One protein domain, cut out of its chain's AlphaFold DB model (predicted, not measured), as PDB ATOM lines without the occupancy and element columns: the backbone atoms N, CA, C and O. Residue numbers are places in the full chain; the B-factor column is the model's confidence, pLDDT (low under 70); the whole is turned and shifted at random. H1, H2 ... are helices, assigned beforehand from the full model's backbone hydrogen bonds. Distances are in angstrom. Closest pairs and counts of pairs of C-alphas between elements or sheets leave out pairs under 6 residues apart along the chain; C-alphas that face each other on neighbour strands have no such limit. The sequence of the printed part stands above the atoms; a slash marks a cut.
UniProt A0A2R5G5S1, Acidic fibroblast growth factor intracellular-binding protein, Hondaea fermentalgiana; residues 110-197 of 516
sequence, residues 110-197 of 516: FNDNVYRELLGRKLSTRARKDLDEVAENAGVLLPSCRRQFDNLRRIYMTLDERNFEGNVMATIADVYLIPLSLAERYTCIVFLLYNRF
ATOM      1  N   PHE A 110      20.575 223.638  36.496       97.25
ATOM      2  CA  PHE A 110      20.880 224.128  37.827       97.25
ATOM      3  C   PHE A 110      22.096 223.427  38.422       97.25
ATOM      4  O   PHE A 110      22.513 222.356  37.985       97.25
ATOM      5  N   ASN A 111      22.669 224.075  39.426       96.31
ATOM      6  CA  ASN A 111      23.757 223.566  40.232       96.31
ATOM      7  C   ASN A 111      23.187 222.823  41.446       96.31
ATOM      8  O   ASN A 111      22.329 223.337  42.169       96.31
ATOM      9  N   ASP A 112      23.707 221.624  41.684       96.00
ATOM     10  CA  ASP A 112      23.238 220.737  42.744       96.00
ATOM     11  C   ASP A 112      23.347 221.359  44.143       96.00
ATOM     12  O   ASP A 112      22.444 221.201  44.964       96.00
ATOM     13  N   ASN A 113      24.413 222.119  44.413       94.88
ATOM     14  CA  ASN A 113      24.616 222.765  45.709       94.88
ATOM     15  C   ASN A 113      23.596 223.878  45.943       94.88
ATOM     16  O   ASN A 113      23.068 223.986  47.045       94.88
ATOM     17  N   VAL A 114      23.271 224.661  44.905       95.75
ATOM     18  CA  VAL A 114      22.242 225.709  44.994       95.75
ATOM     19  C   VAL A 114      20.912 225.084  45.384       95.75
ATOM     20  O   VAL A 114      20.278 225.508  46.342       95.75
ATOM     21  N   TYR A 115      20.490 224.041  44.675       95.94
ATOM     22  CA  TYR A 115      19.194 223.424  44.931       95.94
ATOM     23  C   TYR A 115      19.145 222.718  46.280       95.94
ATOM     24  O   TYR A 115      18.138 222.815  46.975       95.94
ATOM     25  N   ARG A 116      20.248 222.094  46.698       94.44
ATOM     26  CA  ARG A 116      20.379 221.524  48.040       94.44
ATOM     27  C   ARG A 116      20.215 222.578  49.141       94.44
ATOM     28  O   ARG A 116      19.547 222.298  50.130       94.44
ATOM     29  N   GLU A 117      20.768 223.778  48.953       93.00
ATOM     30  CA  GLU A 117      20.619 224.927  49.866       93.00
ATOM     31  C   GLU A 117      19.211 225.542  49.869       93.00
ATOM     32  O   GLU A 117      18.783 226.142  50.861       93.00
ATOM     33  N   LEU A 118      18.480 225.407  48.759       93.75
ATOM     34  CA  LEU A 118      17.103 225.882  48.633       93.75
ATOM     35  C   LEU A 118      16.076 224.925  49.256       93.75
ATOM     36  O   LEU A 118      14.989 225.374  49.628       93.75
ATOM     37  N   LEU A 119      16.394 223.633  49.403       92.06
ATOM     38  CA  LEU A 119      15.525 222.677  50.094       92.06
ATOM     39  C   LEU A 119      15.299 223.106  51.555       92.06
ATOM     40  O   LEU A 119      16.218 223.521  52.256       92.06
ATOM     41  N   GLY A 120      14.046 223.038  52.012       83.75
ATOM     42  CA  GLY A 120      13.626 223.532  53.329       83.75
ATOM     43  C   GLY A 120      13.353 225.043  53.394       83.75
ATOM     44  O   GLY A 120      12.815 225.535  54.387       83.75
ATOM     45  N   ARG A 121      13.649 225.813  52.336       87.69
ATOM     46  CA  ARG A 121      13.309 227.243  52.265       87.69
ATOM     47  C   ARG A 121      11.979 227.454  51.542       87.69
ATOM     48  O   ARG A 121      11.664 226.807  50.548       87.69
ATOM     49  N   LYS A 122      11.191 228.431  52.000       87.62
ATOM     50  CA  LYS A 122       9.985 228.868  51.274       87.62
ATOM     51  C   LYS A 122      10.384 229.673  50.037       87.62
ATOM     52  O   LYS A 122      11.094 230.670  50.172       87.62
ATOM     53  N   LEU A 123       9.836 229.325  48.869       91.12
ATOM     54  CA  LEU A 123      10.056 230.016  47.586       91.12
ATOM     55  C   LEU A 123       9.321 231.373  47.510       91.12
ATOM     56  O   LEU A 123       8.435 231.607  46.685       91.12
ATOM     57  N   SER A 124       9.667 232.278  48.423       88.88
ATOM     58  CA  SER A 124       9.033 233.587  48.594       88.88
ATOM     59  C   SER A 124       9.823 234.719  47.936       88.88
ATOM     60  O   SER A 124      11.022 234.613  47.686       88.88
ATOM     61  N   THR A 125       9.165 235.860  47.720       86.44
ATOM     62  CA  THR A 125       9.820 237.092  47.248       86.44
ATOM     63  C   THR A 125      10.881 237.604  48.221       86.44
ATOM     64  O   THR A 125      11.858 238.206  47.786       86.44
ATOM     65  N   ARG A 126      10.716 237.346  49.527       85.12
ATOM     66  CA  ARG A 126      11.732 237.630  50.547       85.12
ATOM     67  C   ARG A 126      12.945 236.720  50.386       85.12
ATOM     68  O   ARG A 126      14.051 237.225  50.277       85.12
ATOM     69  N   ALA A 127      12.723 235.411  50.258       84.50
ATOM     70  CA  ALA A 127      13.805 234.445  50.050       84.50
ATOM     71  C   ALA A 127      14.647 234.767  48.806       84.50
ATOM     72  O   ALA A 127      15.852 234.571  48.833       84.50
ATOM     73  N   ARG A 128      14.037 235.335  47.756       88.62
ATOM     74  CA  ARG A 128      14.747 235.823  46.563       88.62
ATOM     75  C   ARG A 128      15.747 236.955  46.851       88.62
ATOM     76  O   ARG A 128      16.738 237.077  46.135       88.62
ATOM     77  N   LYS A 129      15.466 237.817  47.838       87.50
ATOM     78  CA  LYS A 129      16.353 238.930  48.224       87.50
ATOM     79  C   LYS A 129      17.541 238.443  49.049       87.50
ATOM     80  O   LYS A 129      18.627 238.969  48.870       87.50
ATOM     81  N   ASP A 130      17.333 237.402  49.848       88.06
ATOM     82  CA  ASP A 130      18.309 236.868  50.800       88.06
ATOM     83  C   ASP A 130      19.082 235.661  50.209       88.06
ATOM     84  O   ASP A 130      19.332 234.665  50.888       88.06
ATOM     85  N   LEU A 131      19.414 235.712  48.908       94.50
ATOM     86  CA  LEU A 131      20.126 234.633  48.197       94.50
ATOM     87  C   LEU A 131      21.657 234.750  48.257       94.50
ATOM     88  O   LEU A 131      22.332 233.855  47.755       94.50
ATOM     89  N   ASP A 132      22.206 235.811  48.851       94.06
ATOM     90  CA  ASP A 132      23.657 236.038  48.914       94.06
ATOM     91  C   ASP A 132      24.380 234.897  49.645       94.06
ATOM     92  O   ASP A 132      25.309 234.309  49.097       94.06
ATOM     93  N   GLU A 133      23.871 234.494  50.813       92.31
ATOM     94  CA  GLU A 133      24.416 233.364  51.582       92.31
ATOM     95  C   GLU A 133      24.314 232.035  50.817       92.31
ATOM     96  O   GLU A 133      25.222 231.211  50.858       92.31
ATOM     97  N   VAL A 134      23.211 231.818  50.090       93.81
ATOM     98  CA  VAL A 134      23.007 230.597  49.289       93.81
ATOM     99  C   VAL A 134      24.008 230.542  48.139       93.81
ATOM    100  O   VAL A 134      24.585 229.489  47.868       93.81
ATOM    101  N   ALA A 135      24.220 231.673  47.467       95.69
ATOM    102  CA  ALA A 135      25.173 231.790  46.375       95.69
ATOM    103  C   ALA A 135      26.609 231.543  46.864       95.69
ATOM    104  O   ALA A 135      27.344 230.781  46.233       95.69
ATOM    105  N   GLU A 136      26.974 232.115  48.015       95.19
ATOM    106  CA  GLU A 136      28.282 231.923  48.645       95.19
ATOM    107  C   GLU A 136      28.506 230.460  49.056       95.19
ATOM    108  O   GLU A 136      29.493 229.854  48.633       95.19
ATOM    109  N   ASN A 137      27.556 229.850  49.773       92.44
ATOM    110  CA  ASN A 137      27.646 228.450  50.205       92.44
ATOM    111  C   ASN A 137      27.739 227.472  49.026       92.44
ATOM    112  O   ASN A 137      28.469 226.481  49.085       92.44
ATOM    113  N   ALA A 138      26.999 227.735  47.946       94.06
ATOM    114  CA  ALA A 138      27.012 226.890  46.759       94.06
ATOM    115  C   ALA A 138      28.224 227.137  45.841       94.06
ATOM    116  O   ALA A 138      28.457 226.340  44.927       94.06
ATOM    117  N   GLY A 139      28.981 228.218  46.064       94.69
ATOM    118  CA  GLY A 139      30.116 228.609  45.229       94.69
ATOM    119  C   GLY A 139      29.705 229.101  43.839       94.69
ATOM    120  O   GLY A 139      30.404 228.841  42.859       94.69
ATOM    121  N   VAL A 140      28.558 229.777  43.728       96.00
ATOM    122  CA  VAL A 140      28.047 230.330  42.465       96.00
ATOM    123  C   VAL A 140      27.875 231.842  42.555       96.00
ATOM    124  O   VAL A 140      27.708 232.405  43.632       96.00
ATOM    125  N   LEU A 141      27.861 232.529  41.413       96.06
ATOM    126  CA  LEU A 141      27.565 233.961  41.401       96.06
ATOM    127  C   LEU A 141      26.072 234.215  41.646       96.06
ATOM    128  O   LEU A 141      25.204 233.487  41.153       96.06
ATOM    129  N   LEU A 142      25.775 235.305  42.356       95.31
ATOM    130  CA  LEU A 142      24.415 235.698  42.725       95.31
ATOM    131  C   LEU A 142      23.432 235.776  41.538       95.31
ATOM    132  O   LEU A 142      22.315 235.278  41.693       95.31
ATOM    133  N   PRO A 143      23.782 236.325  40.352       94.62
ATOM    134  CA  PRO A 143      22.867 236.321  39.206       94.62
ATOM    135  C   PRO A 143      22.467 234.903  38.776       94.62
ATOM    136  O   PRO A 143      21.292 234.636  38.527       94.62
ATOM    137  N   SER A 144      23.422 233.965  38.779       95.38
ATOM    138  CA  SER A 144      23.164 232.557  38.463       95.38
ATOM    139  C   SER A 144      22.265 231.899  39.510       95.38
ATOM    140  O   SER A 144      21.324 231.185  39.159       95.38
ATOM    141  N   CYS A 145      22.510 232.178  40.794       97.00
ATOM    142  CA  CYS A 145      21.675 231.694  41.893       97.00
ATOM    143  C   CYS A 145      20.236 232.232  41.800       97.00
ATOM    144  O   CYS A 145      19.281 231.480  41.989       97.00
ATOM    145  N   ARG A 146      20.063 233.519  41.462       95.81
ATOM    146  CA  ARG A 146      18.746 234.148  41.264       95.81
ATOM    147  C   ARG A 146      17.976 233.504  40.116       95.81
ATOM    148  O   ARG A 146      16.819 233.145  40.318       95.81
ATOM    149  N   ARG A 147      18.619 233.276  38.962       96.00
ATOM    150  CA  ARG A 147      18.004 232.560  37.828       96.00
ATOM    151  C   ARG A 147      17.499 231.183  38.254       96.00
ATOM    152  O   ARG A 147      16.358 230.821  37.993       96.00
ATOM    153  N   GLN A 148      18.357 230.423  38.926       96.94
ATOM    154  CA  GLN A 148      18.055 229.076  39.404       96.94
ATOM    155  C   GLN A 148      16.871 229.056  40.382       96.94
ATOM    156  O   GLN A 148      15.950 228.258  40.213       96.94
ATOM    157  N   PHE A 149      16.844 229.982  41.344       96.81
ATOM    158  CA  PHE A 149      15.711 230.166  42.251       96.81
ATOM    159  C   PHE A 149      14.420 230.520  41.502       96.81
ATOM    160  O   PHE A 149      13.372 229.927  41.761       96.81
ATOM    161  N   ASP A 150      14.484 231.467  40.562       95.38
ATOM    162  CA  ASP A 150      13.320 231.916  39.798       95.38
ATOM    163  C   ASP A 150      12.766 230.790  38.910       95.38
ATOM    164  O   ASP A 150      11.549 230.617  38.832       95.38
ATOM    165  N   ASN A 151      13.634 229.966  38.315       96.56
ATOM    166  CA  ASN A 151      13.239 228.783  37.546       96.56
ATOM    167  C   ASN A 151      12.529 227.744  38.412       96.56
ATOM    168  O   ASN A 151      11.445 227.286  38.048       96.56
ATOM    169  N   LEU A 152      13.100 227.413  39.572       97.19
ATOM    170  CA  LEU A 152      12.486 226.494  40.528       97.19
ATOM    171  C   LEU A 152      11.129 227.008  41.017       97.19
ATOM    172  O   LEU A 152      10.149 226.266  41.021       97.19
ATOM    173  N   ARG A 153      11.054 228.291  41.386       95.56
ATOM    174  CA  ARG A 153       9.813 228.935  41.828       95.56
ATOM    175  C   ARG A 153       8.745 228.897  40.747       95.56
ATOM    176  O   ARG A 153       7.599 228.592  41.057       95.56
ATOM    177  N   ARG A 154       9.104 229.188  39.496       95.06
ATOM    178  CA  ARG A 154       8.165 229.164  38.370       95.06
ATOM    179  C   ARG A 154       7.598 227.764  38.152       95.06
ATOM    180  O   ARG A 154       6.383 227.612  38.122       95.06
ATOM    181  N   ILE A 155       8.467 226.751  38.100       95.75
ATOM    182  CA  ILE A 155       8.058 225.347  37.955       95.75
ATOM    183  C   ILE A 155       7.134 224.935  39.102       95.75
ATOM    184  O   ILE A 155       6.065 224.390  38.846       95.75
ATOM    185  N   TYR A 156       7.506 225.244  40.348       94.19
ATOM    186  CA  TYR A 156       6.680 224.924  41.509       94.19
ATOM    187  C   TYR A 156       5.292 225.572  41.412       94.19
ATOM    188  O   TYR A 156       4.298 224.884  41.591       94.19
ATOM    189  N   MET A 157       5.209 226.871  41.100       93.75
ATOM    190  CA  MET A 157       3.924 227.584  41.017       93.75
ATOM    191  C   MET A 157       3.031 227.029  39.903       93.75
ATOM    192  O   MET A 157       1.852 226.810  40.138       93.75
ATOM    193  N   THR A 158       3.589 226.706  38.733       93.00
ATOM    194  CA  THR A 158       2.824 226.065  37.649       93.00
ATOM    195  C   THR A 158       2.251 224.705  38.047       93.00
ATOM    196  O   THR A 158       1.179 224.331  37.577       93.00
ATOM    197  N   LEU A 159       2.966 223.939  38.874       89.31
ATOM    198  CA  LEU A 159       2.485 222.645  39.361       89.31
ATOM    199  C   LEU A 159       1.454 222.803  40.482       89.31
ATOM    200  O   LEU A 159       0.463 222.079  40.490       89.31
ATOM    201  N   ASP A 160       1.656 223.774  41.372       87.38
ATOM    202  CA  ASP A 160       0.728 224.133  42.449       87.38
ATOM    203  C   ASP A 160      -0.618 224.618  41.886       87.38
ATOM    204  O   ASP A 160      -1.670 224.170  42.326       87.38
ATOM    205  N   GLU A 161      -0.598 225.436  40.827       89.75
ATOM    206  CA  GLU A 161      -1.792 225.863  40.076       89.75
ATOM    207  C   GLU A 161      -2.558 224.690  39.440       89.75
ATOM    208  O   GLU A 161      -3.767 224.773  39.242       89.75
ATOM    209  N   ARG A 162      -1.859 223.595  39.125       80.81
ATOM    210  CA  ARG A 162      -2.432 222.348  38.595       80.81
ATOM    211  C   ARG A 162      -2.714 221.319  39.694       80.81
ATOM    212  O   ARG A 162      -2.908 220.150  39.376       80.81
ATOM    213  N   ASN A 163      -2.674 221.717  40.968       76.19
ATOM    214  CA  ASN A 163      -2.841 220.843  42.132       76.19
ATOM    215  C   ASN A 163      -1.926 219.600  42.141       76.19
ATOM    216  O   ASN A 163      -2.240 218.605  42.790       76.19
ATOM    217  N   PHE A 164      -0.785 219.645  41.446       79.31
ATOM    218  CA  PHE A 164       0.101 218.491  41.242       79.31
ATOM    219  C   PHE A 164      -0.594 217.267  40.609       79.31
ATOM    220  O   PHE A 164      -0.147 216.137  40.795       79.31
ATOM    221  N   GLU A 165      -1.670 217.476  39.846       73.56
ATOM    222  CA  GLU A 165      -2.428 216.398  39.212       73.56
ATOM    223  C   GLU A 165      -1.748 215.867  37.938       73.56
ATOM    224  O   GLU A 165      -1.104 216.595  37.174       73.56
ATOM    225  N   GLY A 166      -1.934 214.569  37.685       76.44
ATOM    226  CA  GLY A 166      -1.441 213.889  36.489       76.44
ATOM    227  C   GLY A 166       0.062 213.600  36.502       76.44
ATOM    228  O   GLY A 166       0.706 213.469  37.544       76.44
ATOM    229  N   ASN A 167       0.643 213.448  35.309       83.31
ATOM    230  CA  ASN A 167       2.073 213.183  35.172       83.31
ATOM    231  C   ASN A 167       2.867 214.491  35.312       83.31
ATOM    232  O   ASN A 167       3.075 215.219  34.337       83.31
ATOM    233  N   VAL A 168       3.326 214.772  36.535       85.62
ATOM    234  CA  VAL A 168       4.126 215.959  36.877       85.62
ATOM    235  C   VAL A 168       5.368 216.080  35.990       85.62
ATOM    236  O   VAL A 168       5.647 217.156  35.470       85.62
ATOM    237  N   MET A 169       6.085 214.981  35.748       90.19
ATOM    238  CA  MET A 169       7.317 215.004  34.955       90.19
ATOM    239  C   MET A 169       7.053 215.381  33.493       90.19
ATOM    240  O   MET A 169       7.739 216.251  32.953       90.19
ATOM    241  N   ALA A 170       6.044 214.763  32.870       88.81
ATOM    242  CA  ALA A 170       5.625 215.102  31.511       88.81
ATOM    243  C   ALA A 170       5.151 216.558  31.435       88.81
ATOM    244  O   ALA A 170       5.575 217.301  30.559       88.81
ATOM    245  N   THR A 171       4.380 217.006  32.430       88.94
ATOM    246  CA  THR A 171       3.908 218.393  32.517       88.94
ATOM    247  C   THR A 171       5.068 219.389  32.552       88.94
ATOM    248  O   THR A 171       5.048 220.376  31.818       88.94
ATOM    249  N   ILE A 172       6.107 219.142  33.359       93.12
ATOM    250  CA  ILE A 172       7.291 220.013  33.404       93.12
ATOM    251  C   ILE A 172       8.004 220.013  32.045       93.12
ATOM    252  O   ILE A 172       8.334 221.084  31.532       93.12
ATOM    253  N   ALA A 173       8.244 218.833  31.464       93.50
ATOM    254  CA  ALA A 173       8.934 218.702  30.183       93.50
ATOM    255  C   ALA A 173       8.190 219.441  29.060       93.50
ATOM    256  O   ALA A 173       8.804 220.207  28.316       93.50
ATOM    257  N   ASP A 174       6.870 219.280  28.995       91.94
ATOM    258  CA  ASP A 174       6.030 219.848  27.947       91.94
ATOM    259  C   ASP A 174       5.852 221.356  28.110       91.94
ATOM    260  O   ASP A 174       6.007 222.090  27.138       91.94
ATOM    261  N   VAL A 175       5.583 221.850  29.327       92.31
ATOM    262  CA  VAL A 175       5.363 223.285  29.576       92.31
ATOM    263  C   VAL A 175       6.649 224.089  29.381       92.31
ATOM    264  O   VAL A 175       6.606 225.169  28.783       92.31
ATOM    265  N   TYR A 176       7.787 223.566  29.840       93.56
ATOM    266  CA  TYR A 176       9.067 224.277  29.816       93.56
ATOM    267  C   TYR A 176       9.983 223.882  28.657       93.56
ATOM    268  O   TYR A 176      11.051 224.469  28.507       93.56
ATOM    269  N   LEU A 177       9.573 222.932  27.811       93.19
ATOM    270  CA  LEU A 177      10.350 222.440  26.667       93.19
ATOM    271  C   LEU A 177      11.761 221.959  27.062       93.19
ATOM    272  O   LEU A 177      12.721 222.103  26.302       93.19
ATOM    273  N   ILE A 178      11.888 221.400  28.269       94.56
ATOM    274  CA  ILE A 178      13.138 220.845  28.797       94.56
ATOM    275  C   ILE A 178      13.192 219.328  28.567       94.56
ATOM    276  O   ILE A 178      12.150 218.677  28.498       94.56
ATOM    277  N   PRO A 179      14.391 218.724  28.453       93.75
ATOM    278  CA  PRO A 179      14.499 217.277  28.305       93.75
ATOM    279  C   PRO A 179      13.926 216.545  29.524       93.75
ATOM    280  O   PRO A 179      14.079 217.002  30.658       93.75
ATOM    281  N   LEU A 180      13.347 215.364  29.286       91.88
ATOM    282  CA  LEU A 180      12.710 214.553  30.327       91.88
ATOM    283  C   LEU A 180      13.659 214.236  31.494       91.88
ATOM    284  O   LEU A 180      13.244 214.272  32.644       91.88
ATOM    285  N   SER A 181      14.949 214.036  31.213       93.31
ATOM    286  CA  SER A 181      15.967 213.816  32.247       93.31
ATOM    287  C   SER A 181      16.145 215.001  33.199       93.31
ATOM    288  O   SER A 181      16.454 214.806  34.368       93.31
ATOM    289  N   LEU A 182      15.949 216.240  32.737       95.06
ATOM    290  CA  LEU A 182      15.980 217.416  33.608       95.06
ATOM    291  C   LEU A 182      14.646 217.581  34.350       95.06
ATOM    292  O   LEU A 182      14.640 217.919  35.532       95.06
ATOM    293  N   ALA A 183      13.522 217.296  33.685       95.44
ATOM    294  CA  ALA A 183      12.194 217.303  34.301       95.44
ATOM    295  C   ALA A 183      12.065 216.280  35.447       95.44
ATOM    296  O   ALA A 183      11.430 216.558  36.465       95.44
ATOM    297  N   GLU A 184      12.706 215.120  35.310       93.25
ATOM    298  CA  GLU A 184      12.806 214.082  36.340       93.25
ATOM    299  C   GLU A 184      13.462 214.610  37.616       93.25
ATOM    300  O   GLU A 184      12.901 214.496  38.711       93.25
ATOM    301  N   ARG A 185      14.610 215.276  37.466       96.06
ATOM    302  CA  ARG A 185      15.310 215.922  38.580       96.06
ATOM    303  C   ARG A 185      14.434 216.973  39.259       96.06
ATOM    304  O   ARG A 185      14.247 216.945  40.476       96.06
ATOM    305  N   TYR A 186      13.806 217.847  38.470       97.12
ATOM    306  CA  TYR A 186      12.860 218.837  38.992       97.12
ATOM    307  C   TYR A 186      11.691 218.205  39.751       97.12
ATOM    308  O   TYR A 186      11.298 218.736  40.784       97.12
ATOM    309  N   THR A 187      11.168 217.070  39.288       94.75
ATOM    310  CA  THR A 187      10.071 216.355  39.959       94.75
ATOM    311  C   THR A 187      10.498 215.884  41.348       94.75
ATOM    312  O   THR A 187       9.775 216.109  42.318       94.75
ATOM    313  N   CYS A 188      11.701 215.319  41.476       95.31
ATOM    314  CA  CYS A 188      12.258 214.916  42.769       95.31
ATOM    315  C   CYS A 188      12.417 216.115  43.716       95.31
ATOM    316  O   CYS A 188      12.001 216.066  44.872       95.31
ATOM    317  N   ILE A 189      12.978 217.218  43.220       95.75
ATOM    318  CA  ILE A 189      13.186 218.441  44.006       95.75
ATOM    319  C   ILE A 189      11.852 219.040  44.464       95.75
ATOM    320  O   ILE A 189      11.697 219.386  45.633       95.75
ATOM    321  N   VAL A 190      10.880 219.160  43.559       93.88
ATOM    322  CA  VAL A 190       9.552 219.700  43.871       93.88
ATOM    323  C   VAL A 190       8.831 218.812  44.879       93.88
ATOM    324  O   VAL A 190       8.239 219.342  45.817       93.88
ATOM    325  N   PHE A 191       8.942 217.487  44.760       92.00
ATOM    326  CA  PHE A 191       8.410 216.550  45.747       92.00
ATOM    327  C   PHE A 191       9.000 216.792  47.145       92.00
ATOM    328  O   PHE A 191       8.257 216.861  48.128       92.00
ATOM    329  N   LEU A 192      10.320 216.981  47.242       93.38
ATOM    330  CA  LEU A 192      10.991 217.280  48.511       93.38
ATOM    331  C   LEU A 192      10.568 218.643  49.089       93.38
ATOM    332  O   LEU A 192      10.412 218.775  50.300       93.38
ATOM    333  N   LEU A 193      10.350 219.651  48.239       91.75
ATOM    334  CA  LEU A 193       9.879 220.977  48.659       91.75
ATOM    335  C   LEU A 193       8.431 220.955  49.141       91.75
ATOM    336  O   LEU A 193       8.125 221.535  50.185       91.75
ATOM    337  N   TYR A 194       7.556 220.275  48.399       88.56
ATOM    338  CA  TYR A 194       6.145 220.116  48.737       88.56
ATOM    339  C   TYR A 194       5.997 219.449  50.109       88.56
ATOM    340  O   TYR A 194       5.319 219.966  50.998       88.56
ATOM    341  N   ASN A 195       6.753 218.369  50.318       86.88
ATOM    342  CA  ASN A 195       6.827 217.647  51.584       86.88
ATOM    343  C   ASN A 195       7.833 218.254  52.576       86.88
ATOM    344  O   ASN A 195       8.223 217.567  53.507       86.88
ATOM    345  N   ARG A 196       8.271 219.509  52.396       87.94
ATOM    346  CA  ARG A 196       9.082 220.296  53.351       87.94
ATOM    347  C   ARG A 196      10.265 219.554  53.989       87.94
ATOM    348  O   ARG A 196      10.521 219.700  55.184       87.94
ATOM    349  N   PHE A 197      11.015 218.795  53.202       89.38
ATOM    350  CA  PHE A 197      12.252 218.183  53.677       89.38
ATOM    351  C   PHE A 197      13.314 219.255  53.972       89.38
ATOM    352  O   PHE A 197      13.523 220.164  53.165       89.38
TER     353      PHE A 197
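AT A GLANCE: This is residues 110 to 197 of the 516 residues of the protein "Acidic fibroblast growth factor intracellular-binding protein" of Hondaea fermentalgiana (UniProt A0A2R5G5S1). One long helix, H4, runs along the longest axis like a beam, with the short helices H1, H2 and H3 gathered on its first half and the pair H5 and H6 beside its second half, where H6 crosses it. The printed part has 88 residues with six named helices, H1 to H6 in chain order, no named strand, and is all helix. It is compact, with a radius of gyration of the C-alphas of 12.7 A, and elongated in outline, 36 by 23 by 19 A.

HOW THE PARTS SIT: The hub is H4, residues 142 to 161. With residues 142 to 145 alone it touches H3, residues 132 to 138, about perpendicular at 87 degrees; the closest C-alphas, of Ala 135 and Leu 142, are 5.4 A apart. With residues 145 to 149 alone it touches H1, residues 112 to 118, at a steep tilt of 66 degrees, closest at the C-alphas of Val 114 and Cys 145, 6.8 A. H2, residues 125 to 129, only just touches H4, with 3 pairs of C-alphas within 8 A, closest at Arg 128 and Arg 146, 6.8 A. H1 and H3 touch, opposite ways at 38 degrees, only just a steep tilt; their closest C-alphas, of Asn 113 and Ala 138, are 4.9 A apart. H6, residues 180 to 194, is close to but not clearly touching H4, with the C-alphas of Tyr 156 and Val 190 6.4 A apart. H5, residues 168 to 176, touches H6 at a steep tilt of 64 degrees, opposite ways, closest at the C-alphas of Met 169 and Ala 183, 5.4 A. Every O i to N i+4 pair is within hydrogen-bond range in H1, H3, H4 and H5; in H6 10 of 11 are, and in H2 0 of 1, beside 1 of 2 O i to N i+3 pairs.

IN THESE COORDINATES: H1 begins at C-alpha 112, (23.238, 220.737, 42.744). H4 is 28.1 A long from C-alpha 142, (24.415, 235.698, 42.725). H5 is 12.0 A long, and H6, 20.3 A, ends at C-alpha 194, (6.145, 220.116, 48.737).

THE WHOLE: The two C-alphas farthest apart, of Glu 136 and Gly 166, are 36.8 A apart. The printed part has no cut, and no link is long. The mean pLDDT of the printed part is 91.8, and no printed residue is under 70.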